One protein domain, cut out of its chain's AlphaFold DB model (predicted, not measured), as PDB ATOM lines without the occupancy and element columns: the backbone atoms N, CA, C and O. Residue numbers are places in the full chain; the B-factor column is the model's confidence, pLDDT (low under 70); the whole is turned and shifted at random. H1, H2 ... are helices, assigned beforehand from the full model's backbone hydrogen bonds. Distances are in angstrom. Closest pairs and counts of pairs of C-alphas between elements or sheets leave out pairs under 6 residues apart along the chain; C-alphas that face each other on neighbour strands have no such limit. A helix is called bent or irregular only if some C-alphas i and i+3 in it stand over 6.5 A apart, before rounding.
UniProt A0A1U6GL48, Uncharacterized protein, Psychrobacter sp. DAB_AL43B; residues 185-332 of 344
ATOM      1  N   LYS A 185     146.222 133.458  93.605       71.75
ATOM      2  CA  LYS A 185     147.131 134.535  94.021       71.75
ATOM      3  C   LYS A 185     146.961 135.777  93.132       71.75
ATOM      4  O   LYS A 185     146.844 136.892  93.640       71.75
ATOM      5  N   GLN A 186     146.887 135.597  91.807       70.56
ATOM      6  CA  GLN A 186     146.665 136.692  90.848       70.56
ATOM      7  C   GLN A 186     145.335 137.404  91.085       70.56
ATOM      8  O   GLN A 186     145.268 138.637  91.095       70.56
ATOM      9  N   PHE A 187     144.273 136.636  91.303       70.25
ATOM     10  CA  PHE A 187     142.969 137.178  91.641       70.25
ATOM     11  C   PHE A 187     143.007 137.972  92.954       70.25
ATOM     12  O   PHE A 187     142.442 139.065  93.018       70.25
ATOM     13  N   TYR A 188     143.711 137.483  93.981       72.12
ATOM     14  CA  TYR A 188     143.822 138.167  95.272       72.12
ATOM     15  C   TYR A 188     144.470 139.546  95.148       72.12
ATOM     16  O   TYR A 188     143.963 140.518  95.715       72.12
ATOM     17  N   ILE A 189     145.542 139.638  94.355       78.88
ATOM     18  CA  ILE A 189     146.205 140.904  94.027       78.88
ATOM     19  C   ILE A 189     145.206 141.856  93.363       78.88
ATOM     20  O   ILE A 189     145.000 142.967  93.852       78.88
ATOM     21  N   LYS A 190     144.525 141.407  92.298       75.94
ATOM     22  CA  LYS A 190     143.537 142.225  91.573       75.94
ATOM     23  C   LYS A 190     142.419 142.710  92.491       75.94
ATOM     24  O   LYS A 190     142.068 143.885  92.476       75.94
ATOM     25  N   LYS A 191     141.870 141.829  93.331       74.25
ATOM     26  CA  LYS A 191     140.777 142.189  94.239       74.25
ATOM     27  C   LYS A 191     141.235 143.138  95.336       74.25
ATOM     28  O   LYS A 191     140.452 143.987  95.755       74.25
ATOM     29  N   PHE A 192     142.454 142.978  95.848       81.81
ATOM     30  CA  PHE A 192     143.022 143.927  96.799       81.81
ATOM     31  C   PHE A 192     143.074 145.326  96.197       81.81
ATOM     32  O   PHE A 192     142.512 146.248  96.778       81.81
ATOM     33  N   LEU A 193     143.650 145.451  95.003       79.38
ATOM     34  CA  LEU A 193     143.755 146.733  94.319       79.38
ATOM     35  C   LEU A 193     142.382 147.301  93.951       79.38
ATOM     36  O   LEU A 193     142.170 148.482  94.150       79.38
ATOM     37  N   PHE A 194     141.407 146.476  93.561       74.81
ATOM     38  CA  PHE A 194     140.022 146.928  93.385       74.81
ATOM     39  C   PHE A 194     139.382 147.452  94.680       74.81
ATOM     40  O   PHE A 194     138.631 148.412  94.661       74.81
ATOM     41  N   SER A 195     139.652 146.814  95.822       71.25
ATOM     42  CA  SER A 195     139.001 147.189  97.090       71.25
ATOM     43  C   SER A 195     139.540 148.502  97.671       71.25
ATOM     44  O   SER A 195     138.895 149.093  98.534       71.25
ATOM     45  N   TYR A 196     140.746 148.906  97.260       71.56
ATOM     46  CA  TYR A 196     141.483 150.039  97.831       71.56
ATOM     47  C   TYR A 196     142.042 150.999  96.769       71.56
ATOM     48  O   TYR A 196     142.813 151.900  97.107       71.56
ATOM     49  N   GLY A 197     141.690 150.790  95.504       64.50
ATOM     50  CA  GLY A 197     142.043 151.616  94.355       64.50
ATOM     51  C   GLY A 197     140.912 152.568  93.989       64.50
ATOM     52  O   GLY A 197     139.827 152.494  94.558       64.50
ATOM     53  N   ASP A 198     141.192 153.497  93.082       61.53
ATOM     54  CA  ASP A 198     140.191 154.434  92.569       61.53
ATOM     55  C   ASP A 198     139.250 153.748  91.558       61.53
ATOM     56  O   ASP A 198     139.702 152.931  90.754       61.53
ATOM     57  N   ASP A 199     137.955 154.080  91.605       51.66
ATOM     58  CA  ASP A 199     136.878 153.437  90.820       51.66
ATOM     59  C   ASP A 199     136.878 153.856  89.331       51.66
ATOM     60  O   ASP A 199     136.171 153.267  88.510       51.66
ATOM     61  N   ASP A 200     137.682 154.857  88.963       52.88
ATOM     62  CA  ASP A 200     137.775 155.398  87.605       52.88
ATOM     63  C   ASP A 200     138.658 154.519  86.701       52.88
ATOM     64  O   ASP A 200     139.815 154.861  86.475       52.88
ATOM     65  N   ASP A 201     138.127 153.392  86.199       49.53
ATOM     66  CA  ASP A 201     138.655 152.495  85.133       49.53
ATOM     67  C   ASP A 201     140.133 152.025  85.244       49.53
ATOM     68  O   ASP A 201     140.614 151.206  84.455       49.53
ATOM     69  N   GLU A 202     140.864 152.484  86.251       57.53
ATOM     70  CA  GLU A 202     142.276 152.269  86.503       57.53
ATOM     71  C   GLU A 202     142.412 151.609  87.873       57.53
ATOM     72  O   GLU A 202     142.731 152.258  88.871       57.53
ATOM     73  N   TYR A 203     142.233 150.283  87.883       55.25
ATOM     74  CA  TYR A 203     142.390 149.352  89.013       55.25
ATOM     75  C   TYR A 203     143.762 149.409  89.737       55.25
ATOM     76  O   TYR A 203     144.071 148.531  90.533       55.25
ATOM     77  N   ASP A 204     144.590 150.427  89.489       63.44
ATOM     78  CA  ASP A 204     146.009 150.526  89.833       63.44
ATOM     79  C   ASP A 204     146.374 151.881  90.476       63.44
ATOM     80  O   ASP A 204     147.522 152.324  90.417       63.44
ATOM     81  N   LYS A 205     145.417 152.613  91.062       74.75
ATOM     82  CA  LYS A 205     145.678 153.889  91.759       74.75
ATOM     83  C   LYS A 205     145.372 153.783  93.252       74.75
ATOM     84  O   LYS A 205     144.243 153.993  93.671       74.75
ATOM     85  N   LEU A 206     146.394 153.503  94.066       80.75
ATOM     86  CA  LEU A 206     146.288 153.542  95.532       80.75
ATOM     87  C   LEU A 206     146.587 154.946  96.086       80.75
ATOM     88  O   LEU A 206     147.383 155.698  95.520       80.75
ATOM     89  N   SER A 207     145.998 155.280  97.240       80.69
ATOM     90  CA  SER A 207     146.313 156.494  98.008       80.69
ATOM     91  C   SER A 207     146.366 156.214  99.520       80.69
ATOM     92  O   SER A 207     145.764 155.238  99.982       80.69
ATOM     93  N   PRO A 208     147.014 157.079 100.334       80.25
ATOM     94  CA  PRO A 208     147.052 156.905 101.788       80.25
ATOM     95  C   PRO A 208     145.659 156.838 102.429       80.25
ATOM     96  O   PRO A 208     145.460 156.131 103.413       80.25
ATOM     97  N   GLN A 209     144.694 157.585 101.881       80.25
ATOM     98  CA  GLN A 209     143.339 157.648 102.422       80.25
ATOM     99  C   GLN A 209     142.577 156.339 102.186       80.25
ATOM    100  O   GLN A 209     141.897 155.868 103.096       80.25
ATOM    101  N   LEU A 210     142.722 155.743 100.998       78.88
ATOM    102  CA  LEU A 210     142.086 154.467 100.661       78.88
ATOM    103  C   LEU A 210     142.712 153.306 101.446       78.88
ATOM    104  O   LEU A 210     142.007 152.456 101.986       78.88
ATOM    105  N   MET A 211     144.038 153.320 101.604       85.00
ATOM    106  CA  MET A 211     144.786 152.257 102.286       85.00
ATOM    107  C   MET A 211     144.618 152.246 103.810       85.00
ATOM    108  O   MET A 211     144.956 151.250 104.447       85.00
ATOM    109  N   LYS A 212     144.063 153.301 104.424       82.75
ATOM    110  CA  LYS A 212     143.948 153.437 105.889       82.75
ATOM    111  C   LYS A 212     143.180 152.295 106.573       82.75
ATOM    112  O   LYS A 212     143.434 152.013 107.740       82.75
ATOM    113  N   ASN A 213     142.262 151.650 105.854       78.25
ATOM    114  CA  ASN A 213     141.427 150.560 106.367       78.25
ATOM    115  C   ASN A 213     141.816 149.187 105.785       78.25
ATOM    116  O   ASN A 213     141.032 148.241 105.873       78.25
ATOM    117  N   ALA A 214     142.977 149.073 105.133       81.44
ATOM    118  CA  ALA A 214     143.425 147.810 104.556       81.44
ATOM    119  C   ALA A 214     143.660 146.771 105.653       81.44
ATOM    120  O   ALA A 214     144.308 147.093 106.634       81.44
ATOM    121  N   ASP A 215     143.192 145.530 105.520       84.69
ATOM    122  CA  ASP A 215     143.538 144.486 106.497       84.69
ATOM    123  C   ASP A 215     145.042 144.138 106.425       84.69
ATOM    124  O   ASP A 215     145.591 143.942 105.338       84.69
ATOM    125  N   LYS A 216     145.722 144.061 107.579       85.19
ATOM    126  CA  LYS A 216     147.183 143.865 107.647       85.19
ATOM    127  C   LYS A 216     147.614 142.498 107.115       85.19
ATOM    128  O   LYS A 216     148.617 142.410 106.407       85.19
ATOM    129  N   ALA A 217     146.886 141.437 107.464       81.94
ATOM    130  CA  ALA A 217     147.224 140.082 107.033       81.94
ATOM    131  C   ALA A 217     147.045 139.945 105.516       81.94
ATOM    132  O   ALA A 217     147.939 139.470 104.814       81.94
ATOM    133  N   ARG A 218     145.930 140.463 104.995       80.44
ATOM    134  CA  ARG A 218     145.650 140.577 103.564       80.44
ATOM    135  C   ARG A 218     146.714 141.375 102.822       80.44
ATOM    136  O   ARG A 218     147.206 140.896 101.807       80.44
ATOM    137  N   LEU A 219     147.107 142.540 103.330       87.62
ATOM    138  CA  LEU A 219     148.146 143.365 102.716       87.62
ATOM    139  C   LEU A 219     149.487 142.624 102.617       87.62
ATOM    140  O   LEU A 219     150.119 142.633 101.564       87.62
ATOM    141  N   ASN A 220     149.914 141.959 103.690       88.75
ATOM    142  CA  ASN A 220     151.170 141.208 103.686       88.75
ATOM    143  C   ASN A 220     151.153 140.054 102.675       88.75
ATOM    144  O   ASN A 220     152.120 139.895 101.937       88.75
ATOM    145  N   ARG A 221     150.035 139.325 102.565       85.75
ATOM    146  CA  ARG A 221     149.877 138.278 101.543       85.75
ATOM    147  C   ARG A 221     149.910 138.836 100.121       85.75
ATOM    148  O   ARG A 221     150.545 138.260  99.250       85.75
ATOM    149  N   VAL A 222     149.277 139.985  99.873       86.44
ATOM    150  CA  VAL A 222     149.335 140.639  98.551       86.44
ATOM    151  C   VAL A 222     150.764 141.026  98.191       86.44
ATOM    152  O   VAL A 222     151.157 140.834  97.045       86.44
ATOM    153  N   LYS A 223     151.547 141.544  99.144       90.44
ATOM    154  CA  LYS A 223     152.967 141.840  98.913       90.44
ATOM    155  C   LYS A 223     153.749 140.590  98.534       90.44
ATOM    156  O   LYS A 223     154.499 140.636  97.570       90.44
ATOM    157  N   GLU A 224     153.564 139.503  99.276       87.75
ATOM    158  CA  GLU A 224     154.217 138.219  99.007       87.75
ATOM    159  C   GLU A 224     153.875 137.707  97.603       87.75
ATOM    160  O   GLU A 224     154.770 137.459  96.803       87.75
ATOM    161  N   TYR A 225     152.593 137.669  97.238       85.81
ATOM    162  CA  TYR A 225     152.203 137.215  95.900       85.81
ATOM    163  C   TYR A 225     152.645 138.165  94.796       85.81
ATOM    164  O   TYR A 225     152.928 137.718  93.692       85.81
ATOM    165  N   LEU A 226     152.692 139.474  95.045       87.56
ATOM    166  CA  LEU A 226     153.266 140.398  94.074       87.56
ATOM    167  C   LEU A 226     154.737 140.072  93.836       87.56
ATOM    168  O   LEU A 226     155.120 139.963  92.676       87.56
ATOM    169  N   LEU A 227     155.524 139.852  94.895       87.75
ATOM    170  CA  LEU A 227     156.925 139.435  94.785       87.75
ATOM    171  C   LEU A 227     157.080 138.146  93.964       87.75
ATOM    172  O   LEU A 227     157.941 138.121  93.086       87.75
ATOM    173  N   ASP A 228     156.208 137.150  94.160       82.19
ATOM    174  CA  ASP A 228     156.189 135.912  93.357       82.19
ATOM    175  C   ASP A 228     156.010 136.186  91.851       82.19
ATOM    176  O   ASP A 228     156.539 135.466  91.007       82.19
ATOM    177  N   TYR A 229     155.256 137.226  91.484       81.94
ATOM    178  CA  TYR A 229     154.919 137.515  90.087       81.94
ATOM    179  C   TYR A 229     155.755 138.597  89.431       81.94
ATOM    180  O   TYR A 229     155.623 138.797  88.223       81.94
ATOM    181  N   LEU A 230     156.611 139.291  90.181       85.19
ATOM    182  CA  LEU A 230     157.354 140.429  89.652       85.19
ATOM    183  C   LEU A 230     158.223 140.047  88.459       85.19
ATOM    184  O   LEU A 230     158.351 140.853  87.553       85.19
ATOM    185  N   PHE A 231     158.750 138.825  88.392       82.25
ATOM    186  CA  PHE A 231     159.579 138.366  87.269       82.25
ATOM    187  C   PHE A 231     158.913 137.259  86.431       82.25
ATOM    188  O   PHE A 231     159.590 136.559  85.671       82.25
ATOM    189  N   TYR A 232     157.589 137.104  86.550       74.56
ATOM    190  CA  TYR A 232     156.795 136.125  85.805       74.56
ATOM    191  C   TYR A 232     156.243 136.716  84.496       74.56
ATOM    192  O   TYR A 232     155.836 137.872  84.460       74.56
ATOM    193  N   TRP A 233     156.191 135.918  83.421       65.19
ATOM    194  CA  TRP A 233     155.608 136.318  82.131       65.19
ATOM    195  C   TRP A 233     154.301 135.572  81.847       65.19
ATOM    196  O   TRP A 233     154.283 134.344  81.788       65.19
ATOM    197  N   THR A 234     153.231 136.314  81.565       53.38
ATOM    198  CA  THR A 234     152.100 135.819  80.766       53.38
ATOM    199  C   THR A 234     152.298 136.307  79.331       53.38
ATOM    200  O   THR A 234     152.516 137.498  79.127       53.38
ATOM    201  N   ASN A 235     152.258 135.403  78.348       42.34
ATOM    202  CA  ASN A 235     152.628 135.616  76.934       42.34
ATOM    203  C   ASN A 235     151.855 136.717  76.167       42.34
ATOM    204  O   ASN A 235     152.050 136.862  74.963       42.34
ATOM    205  N   ASP A 236     151.005 137.503  76.821       40.59
ATOM    206  CA  ASP A 236     149.980 138.294  76.144       40.59
ATOM    207  C   ASP A 236     150.392 139.723  75.773       40.59
ATOM    208  O   ASP A 236     149.640 140.365  75.046       40.59
ATOM    209  N   PHE A 237     151.550 140.248  76.215       40.22
ATOM    210  CA  PHE A 237     151.786 141.694  76.067       40.22
ATOM    211  C   PHE A 237     153.033 142.203  75.343       40.22
ATOM    212  O   PHE A 237     152.943 143.308  74.818       40.22
ATOM    213  N   TYR A 238     154.151 141.480  75.201       48.06
ATOM    214  CA  TYR A 238     155.315 142.078  74.517       48.06
ATOM    215  C   TYR A 238     156.196 141.054  73.785       48.06
ATOM    216  O   TYR A 238     157.057 140.414  74.376       48.06
ATOM    217  N   GLY A 239     156.014 140.942  72.466       41.53
ATOM    218  CA  GLY A 239     156.806 140.068  71.589       41.53
ATOM    219  C   GLY A 239     158.271 140.480  71.387       41.53
ATOM    220  O   GLY A 239     159.030 139.697  70.835       41.53
ATOM    221  N   ASP A 240     158.688 141.659  71.865       48.38
ATOM    222  CA  ASP A 240     160.022 142.221  71.607       48.38
ATOM    223  C   ASP A 240     160.651 142.858  72.864       48.38
ATOM    224  O   ASP A 240     160.935 144.055  72.905       48.38
ATOM    225  N   VAL A 241     160.894 142.073  73.923       50.22
ATOM    226  CA  VAL A 241     161.695 142.519  75.086       50.22
ATOM    227  C   VAL A 241     163.067 141.837  75.076       50.22
ATOM    228  O   VAL A 241     163.150 140.660  75.436       50.22
ATOM    229  N   PRO A 242     164.177 142.527  74.735       52.34
ATOM    230  CA  PRO A 242     165.503 141.932  74.867       52.34
ATOM    231  C   PRO A 242     166.054 142.010  76.306       52.34
ATOM    232  O   PRO A 242     166.123 143.092  76.884       52.34
ATOM    233  N   ALA A 243     166.523 140.844  76.776       50.75
ATOM    234  CA  ALA A 243     167.554 140.516  77.781       50.75
ATOM    235  C   ALA A 243     167.403 140.943  79.268       50.75
ATOM    236  O   ALA A 243     167.648 142.086  79.638       50.75
ATOM    237  N   ASN A 244     167.196 139.906  80.096       64.69
ATOM    238  CA  ASN A 244     167.596 139.700  81.498       64.69
ATOM    239  C   ASN A 244     166.855 140.499  82.587       64.69
ATOM    240  O   ASN A 244     166.918 141.719  82.647       64.69
ATOM    241  N   ASN A 245     166.212 139.758  83.498       69.56
ATOM    242  CA  ASN A 245     165.824 140.168  84.855       69.56
ATOM    243  C   ASN A 245     164.922 141.400  85.017       69.56
ATOM    244  O   ASN A 245     164.668 141.795  86.142       69.56
ATOM    245  N   LEU A 246     164.387 142.007  83.953       80.19
ATOM    246  CA  LEU A 246     163.382 143.064  84.117       80.19
ATOM    247  C   LEU A 246     162.060 142.498  84.650       80.19
ATOM    248  O   LEU A 246     161.554 141.509  84.109       80.19
ATOM    249  N   ALA A 247     161.521 143.161  85.674       80.88
ATOM    250  CA  ALA A 247     160.236 142.834  86.277       80.88
ATOM    251  C   ALA A 247     159.072 143.273  85.374       80.88
ATOM    252  O   ALA A 247     159.202 144.220  84.591       80.88
ATOM    253  N   ASP A 248     157.920 142.620  85.520       81.31
ATOM    254  CA  ASP A 248     156.644 143.101  85.009       81.31
ATOM    255  C   ASP A 248     156.408 144.527  85.528       81.31
ATOM    256  O   ASP A 248     156.396 144.795  86.734       81.31
ATOM    257  N   THR A 249     156.278 145.462  84.588       81.12
ATOM    258  CA  THR A 249     156.206 146.894  84.886       81.12
ATOM    259  C   THR A 249     154.966 147.250  85.704       81.12
ATOM    260  O   THR A 249     155.057 148.089  86.603       81.12
ATOM    261  N   ASP A 250     153.830 146.606  85.432       79.88
ATOM    262  CA  ASP A 250     152.579 146.873  86.137       79.88
ATOM    263  C   ASP A 250     152.651 146.341  87.566       79.88
ATOM    264  O   ASP A 250     152.329 147.060  88.513       79.88
ATOM    265  N   LYS A 251     153.160 145.117  87.747       84.25
ATOM    266  CA  LYS A 251     153.355 144.536  89.083       84.25
ATOM    267  C   LYS A 251     154.375 145.321  89.904       84.25
ATOM    268  O   LYS A 251     154.133 145.572  91.084       84.25
ATOM    269  N   ALA A 252     155.478 145.760  89.294       87.19
ATOM    270  CA  ALA A 252     156.492 146.578  89.961       87.19
ATOM    271  C   ALA A 252     155.918 147.922  90.412       87.19
ATOM    272  O   ALA A 252     156.192 148.378  91.524       87.19
ATOM    273  N   TYR A 253     155.076 148.531  89.580       86.88
ATOM    274  CA  TYR A 253     154.375 149.754  89.934       86.88
ATOM    275  C   TYR A 253     153.377 149.546  91.088       86.88
ATOM    276  O   TYR A 253     153.427 150.287  92.071       86.88
ATOM    277  N   GLN A 254     152.535 148.508  91.025       87.38
ATOM    278  CA  GLN A 254     151.593 148.150  92.096       87.38
ATOM    279  C   GLN A 254     152.315 147.891  93.427       87.38
ATOM    280  O   GLN A 254     151.887 148.362  94.484       87.38
ATOM    281  N   TYR A 255     153.443 147.178  93.382       92.12
ATOM    282  CA  TYR A 255     154.256 146.912  94.564       92.12
ATOM    283  C   TYR A 255     154.832 148.204  95.157       92.12
ATOM    284  O   TYR A 255     154.725 148.433  96.363       92.12
ATOM    285  N   LEU A 256     155.343 149.107  94.312       91.75
ATOM    286  CA  LEU A 256     155.838 150.419  94.733       91.75
ATOM    287  C   LEU A 256     154.738 151.257  95.409       91.75
ATOM    288  O   LEU A 256     154.983 151.880  96.440       91.75
ATOM    289  N   GLN A 257     153.510 151.241  94.883       91.00
ATOM    290  CA  GLN A 257     152.372 151.913  95.517       91.00
ATOM    291  C   GLN A 257     152.033 151.325  96.886       91.00
ATOM    292  O   GLN A 257     151.776 152.076  97.827       91.00
ATOM    293  N   ILE A 258     152.058 149.997  97.026       92.44
ATOM    294  CA  ILE A 258     151.838 149.347  98.319       92.44
ATOM    295  C   ILE A 258     152.918 149.765  99.319       92.44
ATOM    296  O   ILE A 258     152.573 150.174 100.423       92.44
ATOM    297  N   LEU A 259     154.200 149.743  98.938       93.31
ATOM    298  CA  LEU A 259     155.288 150.204  99.809       93.31
ATOM    299  C   LEU A 259     155.125 151.680 100.197       93.31
ATOM    300  O   LEU A 259     155.375 152.057 101.343       93.31
ATOM    301  N   ALA A 260     154.669 152.522  99.267       91.62
ATOM    302  CA  ALA A 260     154.390 153.923  99.545       91.62
ATOM    303  C   ALA A 260     153.289 154.069 100.602       91.62
ATOM    304  O   ALA A 260     153.471 154.783 101.592       91.62
ATOM    305  N   TYR A 261     152.157 153.396 100.410       91.19
ATOM    306  CA  TYR A 261     150.913 153.680 101.127       91.19
ATOM    307  C   TYR A 261     150.559 152.681 102.230       91.19
ATOM    308  O   TYR A 261     149.510 152.838 102.852       91.19
ATOM    309  N   ASP A 262     151.424 151.704 102.516       91.00
ATOM    310  CA  ASP A 262     151.276 150.799 103.656       91.00
ATOM    311  C   ASP A 262     151.089 151.599 104.966       91.00
ATOM    312  O   ASP A 262     151.969 152.393 105.334       91.00
ATOM    313  N   PRO A 263     149.949 151.429 105.667       88.06
ATOM    314  CA  PRO A 263     149.657 152.156 106.900       88.06
ATOM    315  C   PRO A 263     150.268 151.505 108.154       88.06
ATOM    316  O   PRO A 263     150.225 152.111 109.224       88.06
ATOM    317  N   TYR A 264     150.792 150.281 108.060       87.50
ATOM    318  CA  TYR A 264     151.222 149.468 109.201       87.50
ATOM    319  C   TYR A 264     152.726 149.458 109.415       87.50
ATOM    320  O   TYR A 264     153.182 149.456 110.558       87.50
ATOM    321  N   SER A 265     153.494 149.382 108.334       81.69
ATOM    322  CA  SER A 265     154.951 149.315 108.400       81.69
ATOM    323  C   SER A 265     155.544 149.841 107.107       81.69
ATOM    324  O   SER A 265     155.322 149.262 106.045       81.69
ATOM    325  N   PHE A 266     156.319 150.916 107.200       89.19
ATOM    326  CA  PHE A 266     157.125 151.376 106.082       89.19
ATOM    327  C   PHE A 266     158.496 150.699 106.143       89.19
ATOM    328  O   PHE A 266     159.325 151.044 106.981       89.19
ATOM    329  N   ASP A 267     158.717 149.713 105.275       90.75
ATOM    330  CA  ASP A 267     160.027 149.084 105.112       90.75
ATOM    331  C   ASP A 267     160.921 149.995 104.261       90.75
ATOM    332  O   ASP A 267     160.828 150.021 103.032       90.75
ATOM    333  N   ALA A 268     161.757 150.790 104.928       94.38
ATOM    334  CA  ALA A 268     162.616 151.766 104.269       94.38
ATOM    335  C   ALA A 268     163.675 151.116 103.358       94.38
ATOM    336  O   ALA A 268     164.028 151.697 102.331       94.38
ATOM    337  N   VAL A 269     164.160 149.913 103.689       95.69
ATOM    338  CA  VAL A 269     165.158 149.204 102.871       95.69
ATOM    339  C   VAL A 269     164.507 148.691 101.592       95.69
ATOM    340  O   VAL A 269     165.014 148.981 100.504       95.69
ATOM    341  N   GLU A 270     163.363 148.012 101.702       95.00
ATOM    342  CA  GLU A 270     162.631 147.485 100.545       95.00
ATOM    343  C   GLU A 270     162.125 148.631  99.654       95.00
ATOM    344  O   GLU A 270     162.332 148.615  98.439       95.00
ATOM    345  N   ALA A 271     161.562 149.693 100.244       95.44
ATOM    346  CA  ALA A 271     161.113 150.874  99.505       95.44
ATOM    347  C   ALA A 271     162.260 151.589  98.780       95.44
ATOM    348  O   ALA A 271     162.099 151.985  97.626       95.44
ATOM    349  N   CYS A 272     163.426 151.730  99.416       97.44
ATOM    350  CA  CYS A 272     164.608 152.308  98.780       97.44
ATOM    351  C   CYS A 272     165.106 151.448  97.611       97.44
ATOM    352  O   CYS A 272     165.413 151.979  96.540       97.44
ATOM    353  N   ALA A 273     165.166 150.127  97.792       97.00
ATOM    354  CA  ALA A 273     165.663 149.205  96.781       97.00
ATOM    355  C   ALA A 273     164.747 149.146  95.547       97.00
ATOM    356  O   ALA A 273     165.228 149.298  94.421       97.00
ATOM    357  N   TRP A 274     163.431 149.018  95.749       95.69
ATOM    358  CA  TRP A 274     162.447 149.035  94.664       95.69
ATOM    359  C   TRP A 274     162.353 150.387  93.973       95.69
ATOM    360  O   TRP A 274     162.223 150.428  92.752       95.69
ATOM    361  N   LEU A 275     162.477 151.496  94.710       96.19
ATOM    362  CA  LEU A 275     162.527 152.822  94.100       96.19
ATOM    363  C   LEU A 275     163.755 152.969  93.191       96.19
ATOM    364  O   LEU A 275     163.612 153.410  92.050       96.19
ATOM    365  N   LYS A 276     164.943 152.550  93.658       95.81
ATOM    366  CA  LYS A 276     166.172 152.541  92.846       95.81
ATOM    367  C   LYS A 276     166.020 151.679  91.599       95.81
ATOM    368  O   LYS A 276     166.369 152.137  90.517       95.81
ATOM    369  N   TYR A 277     165.479 150.471  91.736       93.50
ATOM    370  CA  TYR A 277     165.240 149.569  90.611       93.50
ATOM    371  C   TYR A 277     164.251 150.146  89.600       93.50
ATOM    372  O   TYR A 277     164.508 150.171  88.395       93.50
ATOM    373  N   PHE A 278     163.148 150.710  90.085       90.31
ATOM    374  CA  PHE A 278     162.150 151.314  89.220       90.31
ATOM    375  C   PHE A 278     162.717 152.524  88.457       90.31
ATOM    376  O   PHE A 278     162.513 152.652  87.250       90.31
ATOM    377  N   GLN A 279     163.458 153.405  89.135       91.19
ATOM    378  CA  GLN A 279     164.044 154.604  88.527       91.19
ATOM    379  C   GLN A 279     165.260 154.309  87.636       91.19
ATOM    380  O   GLN A 279     165.451 154.993  86.630       91.19
ATOM    381  N   GLY A 280     166.088 153.332  88.008       90.69
ATOM    382  CA  GLY A 280     167.359 153.019  87.354       90.69
ATOM    383  C   GLY A 280     167.252 152.026  86.200       90.69
ATOM    384  O   GLY A 280     168.018 152.136  85.246       90.69
ATOM    385  N   ASP A 281     166.293 151.100  86.258       88.25
ATOM    386  CA  ASP A 281     166.198 149.989  85.311       88.25
ATOM    387  C   ASP A 281     164.860 150.010  84.545       88.25
ATOM    388  O   ASP A 281     164.851 150.044  83.311       88.25
ATOM    389  N   ILE A 282     163.720 150.098  85.247       85.50
ATOM    390  CA  ILE A 282     162.383 150.044  84.620       85.50
ATOM    391  C   ILE A 282     162.066 151.318  83.819       85.50
ATOM    392  O   ILE A 282     161.725 151.242  82.637       85.50
ATOM    393  N   LEU A 283     162.178 152.505  84.424       84.19
ATOM    394  CA  LEU A 283     161.844 153.770  83.756       84.19
ATOM    395  C   LEU A 283     162.658 154.006  82.472       84.19
ATOM    396  O   LEU A 283     162.045 154.322  81.445       84.19
ATOM    397  N   PRO A 284     163.996 153.831  82.466       85.88
ATOM    398  CA  PRO A 284     164.789 153.970  81.248       85.88
ATOM    399  C   PRO A 284     164.393 152.961  80.171       85.88
ATOM    400  O   PRO A 284     164.367 153.314  78.990       85.88
ATOM    401  N   PHE A 285     164.044 151.729  80.556       81.75
ATOM    402  CA  PHE A 285     163.558 150.719  79.618       81.75
ATOM    403  C   PHE A 285     162.256 151.159  78.940       81.75
ATOM    404  O   PHE A 285     162.164 151.124  77.710       81.75
ATOM    405  N   ILE A 286     161.274 151.633  79.708       77.56
ATOM    406  CA  ILE A 286     160.000 152.098  79.147       77.56
ATOM    407  C   ILE A 286     160.223 153.277  78.193       77.56
ATOM    408  O   ILE A 286     159.672 153.300  77.092       77.56
ATOM    409  N   GLN A 287     161.059 154.242  78.592       80.44
ATOM    410  CA  GLN A 287     161.379 155.420  77.781       80.44
ATOM    411  C   GLN A 287     162.086 155.044  76.474       80.44
ATOM    412  O   GLN A 287     161.715 155.539  75.410       80.44
ATOM    413  N   LYS A 288     163.078 154.148  76.541       82.81
ATOM    414  CA  LYS A 288     163.843 153.679  75.377       82.81
ATOM    415  C   LYS A 288     162.956 152.977  74.348       82.81
ATOM    416  O   LYS A 288     163.173 153.153  73.153       82.81
ATOM    417  N   ASN A 289     161.973 152.206  74.810       77.44
ATOM    418  CA  ASN A 289     161.088 151.413  73.954       77.44
ATOM    419  C   ASN A 289     159.751 152.104  73.643       77.44
ATOM    420  O   ASN A 289     158.896 151.505  73.000       77.44
ATOM    421  N   GLN A 290     159.565 153.359  74.075       72.44
ATOM    422  CA  GLN A 290     158.363 154.161  73.817       72.44
ATOM    423  C   GLN A 290     157.049 153.465  74.223       72.44
ATOM    424  O   GLN A 290     156.023 153.642  73.566       72.44
ATOM    425  N   LEU A 291     157.052 152.672  75.303       70.12
ATOM    426  CA  LEU A 291     155.839 151.950  75.701       70.12
ATOM    427  C   LEU A 291     154.804 152.942  76.256       70.12
ATOM    428  O   LEU A 291     155.095 153.742  77.148       70.12
ATOM    429  N   ALA A 292     153.574 152.867  75.743       62.91
ATOM    430  CA  ALA A 292     152.489 153.795  76.075       62.91
ATOM    431  C   ALA A 292     152.054 153.746  77.556       62.91
ATOM    432  O   ALA A 292     151.436 154.697  78.037       62.91
ATOM    433  N   ALA A 293     152.426 152.686  78.286       60.19
ATOM    434  CA  ALA A 293     152.022 152.411  79.666       60.19
ATOM    435  C   ALA A 293     152.335 153.543  80.667       60.19
ATOM    436  O   ALA A 293     151.585 153.755  81.616       60.19
ATOM    437  N   LEU A 294     153.405 154.324  80.452       57.66
ATOM    438  CA  LEU A 294     153.739 155.445  81.345       57.66
ATOM    439  C   LEU A 294     152.845 156.670  81.153       57.66
ATOM    440  O   LEU A 294     152.708 157.466  82.078       57.66
ATOM    441  N   SER A 295     152.276 156.868  79.962       61.62
ATOM    442  CA  SER A 295     151.590 158.122  79.631       61.62
ATOM    443  C   SER A 295     150.307 158.319  80.439       61.62
ATOM    444  O   SER A 295     150.061 159.423  80.918       61.62
ATOM    445  N   THR A 296     149.547 157.248  80.668       66.00
ATOM    446  CA  THR A 296     148.285 157.270  81.419       66.00
ATOM    447  C   THR A 296     148.502 157.325  82.931       66.00
ATOM    448  O   THR A 296     147.693 157.898  83.652       66.00
ATOM    449  N   ARG A 297     149.632 156.805  83.429       72.25
ATOM    450  CA  ARG A 297     149.910 156.668  84.872       72.25
ATOM    451  C   ARG A 297     150.931 157.662  85.422       72.25
ATOM    452  O   ARG A 297     151.230 157.630  86.615       72.25
ATOM    453  N   LYS A 298     151.465 158.552  84.579       76.00
ATOM    454  CA  LYS A 298     152.595 159.441  84.898       76.00
ATOM    455  C   LYS A 298     152.409 160.226  86.195       76.00
ATOM    456  O   LYS A 298     153.322 160.274  87.016       76.00
ATOM    457  N   ASP A 299     151.240 160.826  86.391       78.75
ATOM    458  CA  ASP A 299     150.985 161.670  87.560       78.75
ATOM    459  C   ASP A 299     150.888 160.842  88.845       78.75
ATOM    460  O   ASP A 299     151.488 161.194  89.861       78.75
ATOM    461  N   SER A 300     150.212 159.692  88.785       81.81
ATOM    462  CA  SER A 300     150.105 158.764  89.916       81.81
ATOM    463  C   SER A 300     151.464 158.163  90.292       81.81
ATOM    464  O   SER A 300     151.826 158.095  91.473       81.81
ATOM    465  N   LEU A 301     152.281 157.836  89.290       83.88
ATOM    466  CA  LEU A 301     153.651 157.387  89.491       83.88
ATOM    467  C   LEU A 301     154.518 158.465  90.145       83.88
ATOM    468  O   LEU A 301     155.179 158.190  91.145       83.88
ATOM    469  N   ASN A 302     154.492 159.695  89.627       86.50
ATOM    470  CA  ASN A 302     155.242 160.806  90.209       86.50
ATOM    471  C   ASN A 302     154.829 161.054  91.664       86.50
ATOM    472  O   ASN A 302     155.683 161.269  92.521       86.50
ATOM    473  N   ASN A 303     153.531 160.986  91.968       87.62
ATOM    474  CA  ASN A 303     153.030 161.121  93.333       87.62
ATOM    475  C   ASN A 303     153.554 160.010  94.248       87.62
ATOM    476  O   ASN A 303     154.013 160.306  95.352       87.62
ATOM    477  N   THR A 304     153.539 158.763  93.773       90.62
ATOM    478  CA  THR A 304     154.031 157.588  94.507       90.62
ATOM    479  C   THR A 304     155.530 157.698  94.793       90.62
ATOM    480  O   THR A 304     155.941 157.591  95.948       90.62
ATOM    481  N   ILE A 305     156.338 158.018  93.776       92.88
ATOM    482  CA  ILE A 305     157.784 158.260  93.907       92.88
ATOM    483  C   ILE A 305     158.049 159.371  94.929       92.88
ATOM    484  O   ILE A 305     158.754 159.156  95.914       92.88
ATOM    485  N   ASN A 306     157.414 160.534  94.758       92.25
ATOM    486  CA  ASN A 306     157.581 161.673  95.661       92.25
ATOM    487  C   ASN A 306     157.138 161.353  97.097       92.25
ATOM    488  O   ASN A 306     157.616 161.962  98.058       92.25
ATOM    489  N   PHE A 307     156.168 160.456  97.275       92.94
ATOM    490  CA  PHE A 307     155.729 160.017  98.595       92.94
ATOM    491  C   PHE A 307     156.779 159.131  99.268       92.94
ATOM    492  O   PHE A 307     157.145 159.405 100.412       92.94
ATOM    493  N   ILE A 308     157.317 158.139  98.551       94.62
ATOM    494  CA  ILE A 308     158.387 157.268  99.055       94.62
ATOM    495  C   ILE A 308     159.633 158.085  99.381       94.62
ATOM    496  O   ILE A 308     160.149 157.976 100.488       94.62
ATOM    497  N   GLU A 309     160.086 158.957  98.480       95.06
ATOM    498  CA  GLU A 309     161.271 159.791  98.713       95.06
ATOM    499  C   GLU A 309     161.125 160.676  99.956       95.06
ATOM    500  O   GLU A 309     162.079 160.861 100.711       95.06
ATOM    501  N   ARG A 310     159.926 161.221 100.197       93.88
ATOM    502  CA  ARG A 310     159.645 161.990 101.417       93.88
ATOM    503  C   ARG A 310     159.669 161.117 102.665       93.88
ATOM    504  O   ARG A 310     160.210 161.564 103.668       93.88
ATOM    505  N   LYS A 311     159.106 159.907 102.613       92.94
ATOM    506  CA  LYS A 311     159.176 158.957 103.731       92.94
ATOM    507  C   LYS A 311     160.623 158.554 104.020       92.94
ATOM    508  O   LYS A 311     161.064 158.726 105.145       92.94
ATOM    509  N   LEU A 312     161.391 158.154 103.005       95.12
ATOM    510  CA  LEU A 312     162.804 157.777 103.146       95.12
ATOM    511  C   LEU A 312     163.670 158.897 103.738       95.12
ATOM    512  O   LEU A 312     164.588 158.613 104.495       95.12
ATOM    513  N   LYS A 313     163.385 160.170 103.432       93.38
ATOM    514  CA  LYS A 313     164.096 161.317 104.034       93.38
ATOM    515  C   LYS A 313     163.868 161.460 105.540       93.38
ATOM    516  O   LYS A 313     164.694 162.075 106.207       93.38
ATOM    517  N   ASN A 314     162.748 160.952 106.044       90.19
ATOM    518  CA  ASN A 314     162.361 161.055 107.448       90.19
ATOM    519  C   ASN A 314     162.687 159.783 108.246       90.19
ATOM    520  O   ASN A 314     162.412 159.748 109.441       90.19
ATOM    521  N   GLU A 315     163.249 158.761 107.599       89.88
ATOM    522  CA  GLU A 315     163.538 157.458 108.192       89.88
ATOM    523  C   GLU A 315     165.045 157.210 108.211       89.88
ATOM    524  O   GLU A 315     165.751 157.461 107.232       89.88
ATOM    525  N   GLU A 316     165.550 156.695 109.329       90.81
ATOM    526  CA  GLU A 316     166.932 156.235 109.418       90.81
ATOM    527  C   GLU A 316     167.000 154.780 108.948       90.81
ATOM    528  O   GLU A 316     166.354 153.900 109.516       90.81
ATOM    529  N   PHE A 317     167.770 154.515 107.892       93.25
ATOM    530  CA  PHE A 317     167.941 153.164 107.360       93.25
ATOM    531  C   PHE A 317     169.336 152.954 106.770       93.25
ATOM    532  O   PHE A 317     170.024 153.895 106.361       93.25
ATOM    533  N   ASP A 318     169.749 151.691 106.713       94.75
ATOM    534  CA  ASP A 318     171.056 151.295 106.201       94.75
ATOM    535  C   ASP A 318     171.100 151.412 104.665       94.75
ATOM    536  O   ASP A 318     170.496 150.634 103.918       94.75
ATOM    537  N   GLN A 319     171.858 152.399 104.184       94.19
ATOM    538  CA  GLN A 319     172.060 152.650 102.755       94.19
ATOM    539  C   GLN A 319     172.764 151.491 102.041       94.19
ATOM    540  O   GLN A 319     172.502 151.249 100.859       94.19
ATOM    541  N   GLN A 320     173.640 150.764 102.740       96.94
ATOM    542  CA  GLN A 320     174.322 149.600 102.186       96.94
ATOM    543  C   GLN A 320     173.345 148.435 102.021       96.94
ATOM    544  O   GLN A 320     173.385 147.766 100.990       96.94
ATOM    545  N   GLN A 321     172.429 148.228 102.972       97.44
ATOM    546  CA  GLN A 321     171.364 147.229 102.826       97.44
ATOM    547  C   GLN A 321     170.435 147.563 101.661       97.44
ATOM    548  O   GLN A 321     170.172 146.685 100.845       97.44
ATOM    549  N   CYS A 322     170.027 148.828 101.503       97.12
ATOM    550  CA  CYS A 322     169.264 149.242 100.320       97.12
ATOM    551  C   CYS A 322     170.029 148.952  99.021       97.12
ATOM    552  O   CYS A 322     169.451 148.457  98.055       97.12
ATOM    553  N   GLN A 323     171.333 149.245  98.976       97.44
ATOM    554  CA  GLN A 323     172.141 148.977  97.788       97.44
ATOM    555  C   GLN A 323     172.250 147.480  97.485       97.44
ATOM    556  O   GLN A 323     172.108 147.092  96.329       97.44
ATOM    557  N   ASN A 324     172.488 146.650  98.499       97.81
ATOM    558  CA  ASN A 324     172.566 145.200  98.334       97.81
ATOM    559  C   ASN A 324     171.221 144.643  97.853       97.81
ATOM    560  O   ASN A 324     171.183 143.917  96.864       97.81
ATOM    561  N   ARG A 325     170.118 145.070  98.476       96.50
ATOM    562  CA  ARG A 325     168.767 144.650  98.104       96.50
ATOM    563  C   ARG A 325     168.384 145.084  96.688       96.50
ATOM    564  O   ARG A 325     167.783 144.313  95.951       96.50
ATOM    565  N   TYR A 326     168.783 146.284  96.268       96.19
ATOM    566  CA  TYR A 326     168.621 146.738  94.885       96.19
ATOM    567  C   TYR A 326     169.330 145.806  93.891       96.19
ATOM    568  O   TYR A 326     168.741 145.429  92.880       96.19
ATOM    569  N   LEU A 327     170.578 145.424  94.182       94.06
ATOM    570  CA  LEU A 327     171.338 144.507  93.331       94.06
ATOM    571  C   LEU A 327     170.680 143.125  93.281       94.06
ATOM    572  O   LEU A 327     170.575 142.560  92.201       94.06
ATOM    573  N   GLU A 328     170.178 142.616  94.409       92.56
ATOM    574  CA  GLU A 328     169.411 141.365  94.443       92.56
ATOM    575  C   GLU A 328     168.186 141.425  93.528       92.56
ATOM    576  O   GLU A 328     168.003 140.531  92.708       92.56
ATOM    577  N   ILE A 329     167.371 142.482  93.625       91.44
ATOM    578  CA  ILE A 329     166.176 142.664  92.785       91.44
ATOM    579  C   ILE A 329     166.573 142.732  91.307       91.44
ATOM    580  O   ILE A 329     166.038 141.987  90.491       91.44
ATOM    581  N   ARG A 330     167.536 143.591  90.957       88.94
ATOM    582  CA  ARG A 330     167.988 143.783  89.570       88.94
ATOM    583  C   ARG A 330     168.569 142.506  88.965       88.94
ATOM    584  O   ARG A 330     168.384 142.234  87.781       88.94
ATOM    585  N   ASP A 331     169.279 141.728  89.771       87.00
ATOM    586  CA  ASP A 331     169.971 140.524  89.323       87.00
ATOM    587  C   ASP A 331     169.108 139.252  89.515       87.00
ATOM    588  O   ASP A 331     169.570 138.150  89.206       87.00
ATOM    589  N   THR A 332     167.845 139.388  89.957       84.38
ATOM    590  CA  THR A 332     166.903 138.269  90.141       84.38
ATOM    591  C   THR A 332     166.568 137.613  88.794       84.38
ATOM    592  O   THR A 332     166.056 138.288  87.899       84.38
TER     593      THR A 332
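This is residues 185 to 332 of the 344 residues of an uncharacterized protein of Psychrobacter sp. DAB_AL43B (UniProt A0A1U6GL48). The long helices H5 and H6 pack with H4, which runs through the core, as a three-helix bundle that goes up and down, each helix running against the one before it in the chain. H3 packs on the side of H4 away from H6, H1 packs across H3 at a steep angle, and H7 packs on H5 at a steep angle; the very short H2 lies near the ends of H1 and H4. The printed part has 148 residues with seven named helices, H1 to H7 in chain order, and no named strand, and its class is all helix. Residues 230 to 248 make a wide loop between H3 and H4. The whole is compact, with a radius of gyration of the C-alphas of 14.8 A and spans of 40 by 38 by 28 A.

H5, residues 268 to 288, has a kink of 26 degrees near residue 277 and is irregular, but only just, with C-alphas 280 and 283 6.6 A apart. H6, residues 293 to 313, has a kink of 55 degrees near residue 300 and is irregular, with C-alphas 296 and 299 8.0 A apart. H5 and H6 touch and form a helical hairpin at a shallow tilt of 29 degrees, opposite ways; their closest C-alphas, those of Ala 268 and Leu 312, are 6.1 A apart. H4, residues 249 to 261, touches H5 in another hairpin at 33 degrees, a shallow tilt only just short of steep; the closest C-alphas are those of Leu 259 and Ala 271, 5.9 A apart. H6 touches H4 with residues 301 to 308 alone, the same way at a steep tilt of 36 degrees, only just past shallow; the closest C-alphas, of Ala 260 and Ile 308, are 5.2 A apart. H7, residues 319 to 330, touches H5 at a steep tilt of 45 degrees, the same way, with the C-alphas of Ala 273 and Tyr 326 closest at 4.3 A. H3, residues 216 to 229, forms a hairpin with H4 at a shallow tilt of 26 degrees and touches it with residues 223 to 229 alone; the closest C-alphas, of Leu 226 and Lys 251, are 6.5 A apart. H1, residues 185 to 196, touches H3 at a steep tilt of 50 degrees, opposite ways, with the C-alphas of Ile 189 and Val 222 closest at 5.5 A. H1 and H4 are only just apart, at 8.3 A. H2, residues 208 to 211, is close to H4 but not clearly touching; the closest C-alphas, of Pro 208 and Tyr 261, are 5.1 A apart. In H1, H3, H4 and H7 every O i to N i+4 pair is within hydrogen-bond range, against 15 of 17 in H5 and 14 of 17 in H6, while H2 is too short for such a pair.

H5 measures 29.0 A from first to last C-alpha, from C-alpha 268 at (162.616, 151.766, 104.269) to C-alpha 288 at (163.843, 153.679, 75.377). H6 measures 28.6 A, H3 20.2 A, H4 18.4 A, H1 16.9 A, H7 16.4 A and H2 5.2 A. H1 begins at C-alpha 185, (147.131, 134.535, 94.021), and H7 ends at C-alpha 330, (167.988, 143.783, 89.570).

The two C-alphas farthest apart are those of Gly 239 and Glu 316, at 42.4 A. The printed part has no cut. The links from H1 to H2, 11 residues, and from H3 to H4, 19 residues, are long. The mean pLDDT of the printed part is 80.8, and the model's confidence is under 70 at residues 197 to 204, 233 to 245 and 292 to 296.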